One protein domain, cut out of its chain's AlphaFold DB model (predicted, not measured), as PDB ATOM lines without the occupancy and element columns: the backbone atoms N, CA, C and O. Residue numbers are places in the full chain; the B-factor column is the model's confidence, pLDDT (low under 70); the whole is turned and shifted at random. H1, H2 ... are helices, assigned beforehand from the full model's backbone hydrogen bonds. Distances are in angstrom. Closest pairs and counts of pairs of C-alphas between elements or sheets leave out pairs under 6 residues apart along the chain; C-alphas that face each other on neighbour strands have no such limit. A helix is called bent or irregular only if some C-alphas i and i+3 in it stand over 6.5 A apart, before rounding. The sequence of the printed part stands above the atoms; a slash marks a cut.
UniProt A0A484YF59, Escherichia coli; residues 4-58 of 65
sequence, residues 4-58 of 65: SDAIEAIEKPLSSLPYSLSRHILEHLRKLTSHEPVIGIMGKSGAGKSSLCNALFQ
ATOM      1  N   SER A   4      32.575 -55.988  35.861       71.44
ATOM      2  CA  SER A   4      31.916 -57.294  35.794       71.44
ATOM      3  C   SER A   4      31.891 -58.018  37.146       71.44
ATOM      4  O   SER A   4      30.842 -58.522  37.535       71.44
ATOM      5  N   ASP A   5      32.995 -57.985  37.902       79.56
ATOM      6  CA  ASP A   5      33.110 -58.642  39.215       79.56
ATOM      7  C   ASP A   5      32.142 -58.014  40.237       79.56
ATOM      8  O   ASP A   5      31.578 -58.690  41.099       79.56
ATOM      9  N   ALA A   6      31.925 -56.697  40.135       78.44
ATOM     10  CA  ALA A   6      31.015 -55.962  41.010       78.44
ATOM     11  C   ALA A   6      29.540 -56.261  40.701       78.44
ATOM     12  O   ALA A   6      28.722 -56.335  41.618       78.44
ATOM     13  N   ILE A   7      29.196 -56.452  39.424       78.12
ATOM     14  CA  ILE A   7      27.837 -56.821  39.016       78.12
ATOM     15  C   ILE A   7      27.510 -58.240  39.493       78.12
ATOM     16  O   ILE A   7      26.452 -58.444  40.088       78.12
ATOM     17  N   GLU A   8      28.425 -59.197  39.326       82.69
ATOM     18  CA  GLU A   8      28.222 -60.587  39.759       82.69
ATOM     19  C   GLU A   8      27.995 -60.696  41.281       82.69
ATOM     20  O   GLU A   8      27.110 -61.422  41.749       82.69
ATOM     21  N   ALA A   9      28.725 -59.894  42.067       85.88
ATOM     22  CA  ALA A   9      28.548 -59.808  43.516       85.88
ATOM     23  C   ALA A   9      27.152 -59.305  43.936       85.88
ATOM     24  O   ALA A   9      26.683 -59.641  45.025       85.88
ATOM     25  N   ILE A  10      26.484 -58.525  43.081       86.12
ATOM     26  CA  ILE A  10      25.140 -57.975  43.311       86.12
ATOM     27  C   ILE A  10      24.057 -58.913  42.760       86.12
ATOM     28  O   ILE A  10      23.001 -59.067  43.375       86.12
ATOM     29  N   GLU A  11      24.306 -59.585  41.636       85.25
ATOM     30  CA  GLU A  11      23.349 -60.515  41.025       85.25
ATOM     31  C   GLU A  11      23.071 -61.735  41.912       85.25
ATOM     32  O   GLU A  11      21.920 -62.163  42.037       85.25
ATOM     33  N   LYS A  12      24.095 -62.258  42.599       87.31
ATOM     34  CA  LYS A  12      23.952 -63.435  43.467       87.31
ATOM     35  C   LYS A  12      22.949 -63.218  44.622       87.31
ATOM     36  O   LYS A  12      22.044 -64.041  44.752       87.31
ATOM     37  N   PRO A  13      23.010 -62.136  45.424       88.50
ATOM     38  CA  PRO A  13      21.972 -61.809  46.409       88.50
ATOM     39  C   PRO A  13      20.573 -61.607  45.807       88.50
ATOM     40  O   PRO A  13      19.576 -62.049  46.386       88.50
ATOM     41  N   LEU A  14      20.486 -60.965  44.636       90.00
ATOM     42  CA  LEU A  14      19.208 -60.633  43.994       90.00
ATOM     43  C   LEU A  14      18.514 -61.844  43.355       90.00
ATOM     44  O   LEU A  14      17.309 -61.787  43.121       90.00
ATOM     45  N   SER A  15      19.237 -62.945  43.127       87.69
ATOM     46  CA  SER A  15      18.682 -64.205  42.602       87.69
ATOM     47  C   SER A  15      17.587 -64.827  43.483       87.69
ATOM     48  O   SER A  15      16.773 -65.605  42.995       87.69
ATOM     49  N   SER A  16      17.544 -64.462  44.768       92.00
ATOM     50  CA  SER A  16      16.521 -64.908  45.725       92.00
ATOM     51  C   SER A  16      15.171 -64.196  45.571       92.00
ATOM     52  O   SER A  16      14.171 -64.634  46.140       92.00
ATOM     53  N   LEU A  17      15.126 -63.099  44.810       92.94
ATOM     54  CA  LEU A  17      13.926 -62.299  44.589       92.94
ATOM     55  C   LEU A  17      13.197 -62.733  43.308       92.94
ATOM     56  O   LEU A  17      13.828 -63.230  42.372       92.94
ATOM     57  N   PRO A  18      11.878 -62.477  43.200       94.94
ATOM     58  CA  PRO A  18      11.163 -62.618  41.937       94.94
ATOM     59  C   PRO A  18      11.867 -61.858  40.809       94.94
ATOM     60  O   PRO A  18      12.318 -60.727  41.001       94.94
ATOM     61  N   TYR A  19      11.913 -62.459  39.618       89.19
ATOM     62  CA  TYR A  19      12.669 -61.943  38.471       89.19
ATOM     63  C   TYR A  19      12.366 -60.474  38.134       89.19
ATOM     64  O   TYR A  19      13.264 -59.699  37.820       89.19
ATOM     65  N   SER A  20      11.099 -60.067  38.228       92.69
ATOM     66  CA  SER A  20      10.690 -58.684  37.973       92.69
ATOM     67  C   SER A  20      11.316 -57.699  38.963       92.69
ATOM     68  O   SER A  20      11.738 -56.616  38.560       92.69
ATOM     69  N   LEU A  21      11.418 -58.075  40.239       93.31
ATOM     70  CA  LEU A  21      11.976 -57.232  41.292       93.31
ATOM     71  C   LEU A  21      13.503 -57.152  41.194       93.31
ATOM     72  O   LEU A  21      14.059 -56.055  41.260       93.31
ATOM     73  N   SER A  22      14.179 -58.283  40.976       92.56
ATOM     74  CA  SER A  22      15.638 -58.305  40.796       92.56
ATOM     75  C   SER A  22      16.069 -57.485  39.577       92.56
ATOM     76  O   SER A  22      16.997 -56.678  39.671       92.56
ATOM     77  N   ARG A  23      15.334 -57.594  38.461       91.12
ATOM     78  CA  ARG A  23      15.523 -56.748  37.272       91.12
ATOM     79  C   ARG A  23      15.349 -55.265  37.574       91.12
ATOM     80  O   ARG A  23      16.194 -54.474  37.166       91.12
ATOM     81  N   HIS A  24      14.294 -54.897  38.296       93.94
ATOM     82  CA  HIS A  24      14.022 -53.496  38.620       93.94
ATOM     83  C   HIS A  24      15.145 -52.882  39.467       93.94
ATOM     84  O   HIS A  24      15.577 -51.757  39.212       93.94
ATOM     85  N   ILE A  25      15.663 -53.636  40.441       92.12
ATOM     86  CA  ILE A  25      16.786 -53.210  41.286       92.12
ATOM     87  C   ILE A  25      18.058 -53.039  40.446       92.12
ATOM     88  O   ILE A  25      18.701 -51.993  40.525       92.12
ATOM     89  N   LEU A  26      18.402 -54.021  39.605       89.06
ATOM     90  CA  LEU A  26      19.586 -53.947  38.739       89.06
ATOM     91  C   LEU A  26      19.524 -52.763  37.768       89.06
ATOM     92  O   LEU A  26      20.525 -52.078  37.568       89.06
ATOM     93  N   GLU A  27      18.360 -52.496  37.176       89.94
ATOM     94  CA  GLU A  27      18.171 -51.339  36.297       89.94
ATOM     95  C   GLU A  27      18.336 -50.016  37.044       89.94
ATOM     96  O   GLU A  27      18.955 -49.089  36.517       89.94
ATOM     97  N   HIS A  28      17.835 -49.925  38.276       90.31
ATOM     98  CA  HIS A  28      18.007 -48.731  39.097       90.31
ATOM     99  C   HIS A  28      19.480 -48.509  39.463       90.31
ATOM    100  O   HIS A  28      19.994 -47.402  39.310       90.31
ATOM    101  N   LEU A  29      20.184 -49.564  39.881       87.44
ATOM    102  CA  LEU A  29      21.612 -49.491  40.193       87.44
ATOM    103  C   LEU A  29      22.431 -49.065  38.975       87.44
ATOM    104  O   LEU A  29      23.265 -48.173  39.094       87.44
ATOM    105  N   ARG A  30      22.146 -49.630  37.795       84.75
ATOM    106  CA  ARG A  30      22.802 -49.233  36.540       84.75
ATOM    107  C   ARG A  30      22.587 -47.759  36.216       84.75
ATOM    108  O   ARG A  30      23.535 -47.105  35.809       84.75
ATOM    109  N   LYS A  31      21.380 -47.225  36.425       85.38
ATOM    110  CA  LYS A  31      21.099 -45.791  36.223       85.38
ATOM    111  C   LYS A  31      21.879 -44.895  37.185       85.38
ATOM    112  O   LYS A  31      22.287 -43.807  36.794       85.38
ATOM    113  N   LEU A  32      22.077 -45.334  38.430       84.81
ATOM    114  CA  LEU A  32      22.865 -44.589  39.417       84.81
ATOM    115  C   LEU A  32      24.362 -44.619  39.093       84.81
ATOM    116  O   LEU A  32      25.051 -43.622  39.295       84.81
ATOM    117  N   THR A  33      24.869 -45.746  38.594       81.00
ATOM    118  CA  THR A  33      26.298 -45.913  38.296       81.00
ATOM    119  C   THR A  33      26.696 -45.438  36.903       81.00
ATOM    120  O   THR A  33      27.872 -45.173  36.682       81.00
ATOM    121  N   SER A  34      25.751 -45.278  35.970       77.38
ATOM    122  CA  SER A  34      26.008 -44.762  34.618       77.38
ATOM    123  C   SER A  34      26.149 -43.237  34.555       77.38
ATOM    124  O   SER A  34      26.062 -42.663  33.471       77.38
ATOM    125  N   HIS A  35      26.296 -42.558  35.693       75.50
ATOM    126  CA  HIS A  35      26.554 -41.128  35.697       75.50
ATOM    127  C   HIS A  35      28.020 -40.866  35.356       75.50
ATOM    128  O   HIS A  35      28.917 -41.240  36.111       75.50
ATOM    129  N   GLU A  36      28.249 -40.193  34.235       77.38
ATOM    130  CA  GLU A  36      29.552 -39.641  33.893       77.38
ATOM    131  C   GLU A  36      29.634 -38.208  34.449       77.38
ATOM    132  O   GLU A  36      28.928 -37.320  33.958       77.38
ATOM    133  N   PRO A  37      30.417 -37.959  35.515       77.94
ATOM    134  CA  PRO A  37      30.513 -36.632  36.102       77.94
ATOM    135  C   PRO A  37      31.250 -35.687  35.149       77.94
ATOM    136  O   PRO A  37      32.420 -35.889  34.832       77.94
ATOM    137  N   VAL A  38      30.579 -34.613  34.732       81.94
ATOM    138  CA  VAL A  38      31.181 -33.554  33.911       81.94
ATOM    139  C   VAL A  38      31.578 -32.384  34.805       81.94
ATOM    140  O   VAL A  38      30.744 -31.812  35.509       81.94
ATOM    141  N   ILE A  39      32.856 -32.001  34.770       84.81
ATOM    142  CA  ILE A  39      33.389 -30.877  35.549       84.81
ATOM    143  C   ILE A  39      33.518 -29.650  34.642       84.81
ATOM    144  O   ILE A  39      34.343 -29.617  33.732       84.81
ATOM    145  N   GLY A  40      32.722 -28.614  34.907       88.88
ATOM    146  CA  GLY A  40      32.844 -27.320  34.234       88.88
ATOM    147  C   GLY A  40      33.890 -26.422  34.900       88.88
ATOM    148  O   GLY A  40      33.799 -26.147  36.093       88.88
ATOM    149  N   ILE A  41      34.860 -25.913  34.133       89.50
ATOM    150  CA  ILE A  41      35.865 -24.945  34.609       89.50
ATOM    151  C   ILE A  41      35.545 -23.560  34.019       89.50
ATOM    152  O   ILE A  41      35.681 -23.353  32.813       89.50
ATOM    153  N   MET A  42      35.153 -22.586  34.852       90.19
ATOM    154  CA  MET A  42      34.750 -21.234  34.417       90.19
ATOM    155  C   MET A  42      35.611 -20.120  35.043       90.19
ATOM    156  O   MET A  42      36.200 -20.293  36.105       90.19
ATOM    157  N   GLY A  43      35.714 -18.965  34.372       92.62
ATOM    158  CA  GLY A  43      36.509 -17.811  34.820       92.62
ATOM    159  C   GLY A  43      36.877 -16.850  33.683       92.62
ATOM    160  O   GLY A  43      36.790 -17.216  32.507       92.62
ATOM    161  N   LYS A  44      37.328 -15.630  34.014       95.25
ATOM    162  CA  LYS A  44      37.750 -14.596  33.038       95.25
ATOM    163  C   LYS A  44      38.862 -15.093  32.092       95.25
ATOM    164  O   LYS A  44      39.536 -16.091  32.370       95.25
ATOM    165  N   SER A  45      39.063 -14.411  30.960       92.31
ATOM    166  CA  SER A  45      40.216 -14.682  30.083       92.31
ATOM    167  C   SER A  45      41.530 -14.496  30.853       92.31
ATOM    168  O   SER A  45      41.613 -13.635  31.727       92.31
ATOM    169  N   GLY A  46      42.523 -15.349  30.598       92.44
ATOM    170  CA  GLY A  46      43.804 -15.343  31.316       92.44
ATOM    171  C   GLY A  46      43.807 -15.992  32.711       92.44
ATOM    172  O   GLY A  46      44.877 -16.173  33.273       92.44
ATOM    173  N   ALA A  47      42.664 -16.432  33.258       94.69
ATOM    174  CA  ALA A  47      42.588 -17.059  34.591       94.69
ATOM    175  C   ALA A  47      43.214 -18.473  34.696       94.69
ATOM    176  O   ALA A  47      43.040 -19.145  35.705       94.69
ATOM    177  N   GLY A  48      43.891 -18.963  33.651       93.06
ATOM    178  CA  GLY A  48      44.608 -20.244  33.687       93.06
ATOM    179  C   GLY A  48      43.776 -21.510  33.432       93.06
ATOM    180  O   GLY A  48      44.318 -22.602  33.532       93.06
ATOM    181  N   LYS A  49      42.495 -21.405  33.042       94.12
ATOM    182  CA  LYS A  49      41.598 -22.564  32.801       94.12
ATOM    183  C   LYS A  49      42.199 -23.635  31.877       94.12
ATOM    184  O   LYS A  49      42.217 -24.809  32.225       94.12
ATOM    185  N   SER A  50      42.733 -23.231  30.722       88.88
ATOM    186  CA  SER A  50      43.356 -24.150  29.756       88.88
ATOM    187  C   SER A  50      44.672 -24.739  30.274       88.88
ATOM    188  O   SER A  50      44.966 -25.898  30.016       88.88
ATOM    189  N   SER A  51      45.438 -23.967  31.054       91.25
ATOM    190  CA  SER A  51      46.674 -24.447  31.684       91.25
ATOM    191  C   SER A  51      46.386 -25.523  32.735       91.25
ATOM    192  O   SER A  51      47.080 -26.536  32.758       91.25
ATOM    193  N   LEU A  52      45.327 -25.350  33.537       89.62
ATOM    194  CA  LEU A  52      44.857 -26.355  34.493       89.62
ATOM    195  C   LEU A  52      44.405 -27.640  33.788       89.62
ATOM    196  O   LEU A  52      44.801 -28.727  34.194       89.62
ATOM    197  N   CYS A  53      43.616 -27.521  32.716       87.12
ATOM    198  CA  CYS A  53      43.147 -28.680  31.956       87.12
ATOM    199  C   CYS A  53      44.320 -29.490  31.372       87.12
ATOM    200  O   CYS A  53      44.392 -30.704  31.545       87.12
ATOM    201  N   ASN A  54      45.299 -28.803  30.776       86.62
ATOM    202  CA  ASN A  54      46.495 -29.444  30.229       86.62
ATOM    203  C   ASN A  54      47.324 -30.166  31.303       86.62
ATOM    204  O   ASN A  54      47.843 -31.249  31.043       86.62
ATOM    205  N   ALA A  55      47.437 -29.588  32.503       88.69
ATOM    206  CA  ALA A  55      48.170 -30.198  33.610       88.69
ATOM    207  C   ALA A  55      47.466 -31.441  34.180       88.69
ATOM    208  O   ALA A  55      48.138 -32.399  34.559       88.69
ATOM    209  N   LEU A  56      46.129 -31.433  34.247       87.62
ATOM    210  CA  LEU A  56      45.338 -32.517  34.838       87.62
ATOM    211  C   LEU A  56      45.114 -33.701  33.889       87.62
ATOM    212  O   LEU A  56      45.104 -34.840  34.347       87.62
ATOM    213  N   PHE A  57      44.933 -33.446  32.591       84.38
ATOM    214  CA  PHE A  57      44.463 -34.462  31.639       84.38
ATOM    215  C   PHE A  57      45.492 -34.841  30.557       84.38
ATOM    216  O   PHE A  57      45.177 -35.627  29.676       84.38
ATOM    217  N   GLN A  58      46.721 -34.308  30.628       70.19
ATOM    218  CA  GLN A  58      47.868 -34.645  29.760       70.19
ATOM    219  C   GLN A  58      47.617 -34.586  28.228       70.19
ATOM    220  O   GLN A  58      48.328 -35.240  27.473       70.19
TER     221      GLN A  58
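Overview. This is residues 4 to 58 of the 65 residues of a protein of Escherichia coli (UniProt A0A484YF59). Two helices, H1 and H2, make a loose V at one end of a long, thin model, and a lone helix, H3, lies at the other end. Between H2 and H3 runs a long link, residues 34 to 48, and past it H3 folds back toward the V without reaching it. The printed part has 55 residues with three named helices, in the order H1, H2, H3, and no named strand; the class is all helix. The whole is extended, with a radius of gyration of the C-alphas of 20.1 A, and its C-alphas span 58 by 20 by 9 A, a rod in outline.

Arrangement. Start at Ser 4, where H1, residues 4 to 14, begins, and go on through a tight link of 4 residues to H2, residues 19 to 33. These two helices are close but not clearly touching, with 2 pairs of C-alphas within 8 A. Look for their closest C-alphas, those of Leu 14 and Ser 22, 5.3 A apart. The two run opposite ways at a steep tilt of 37 degrees, only just steep, and their centres are 11.6 A apart. Beyond a long link of 15 residues you reach H3, residues 49 to 57, which is apart from H1 and also apart from H2. In the backbone of H2 and H3 every O i to N i+4 pair is within hydrogen-bond range, while in H1 6 of 7 are.

Along the chain. Find C-alpha 4 at (31.916, -57.294, 35.794); from there H1 runs 15.5 A to C-alpha 14. H2, the longest helix with 15 residues, begins at C-alpha 19, at (12.669, -61.943, 38.471), and runs 21.0 A to C-alpha 33. H3 begins at Lys 49 and runs 12.3 A to Phe 57, whose C-alpha is at (44.463, -34.462, 31.639). No helix is bent or irregular.

Size, cuts and confidence. The two C-alphas farthest apart are those of Pro 18 and Gly 46, 58.4 A, while the first and last printed C-alphas, of Ser 4 and Gln 58, are 28.4 A apart. Residues 16 to 21, of which 19 to 21 belong to H2, stand free, as do residues 31 to 40, of which 31 to 33 belong to H2, and residues 42 to 48. The link from H1 to H2 is tight and the link from H2 to H3 is long. Residues 4 to 58 run without a cut. The mean pLDDT of the printed part is 87.1, and no printed residue is under 70.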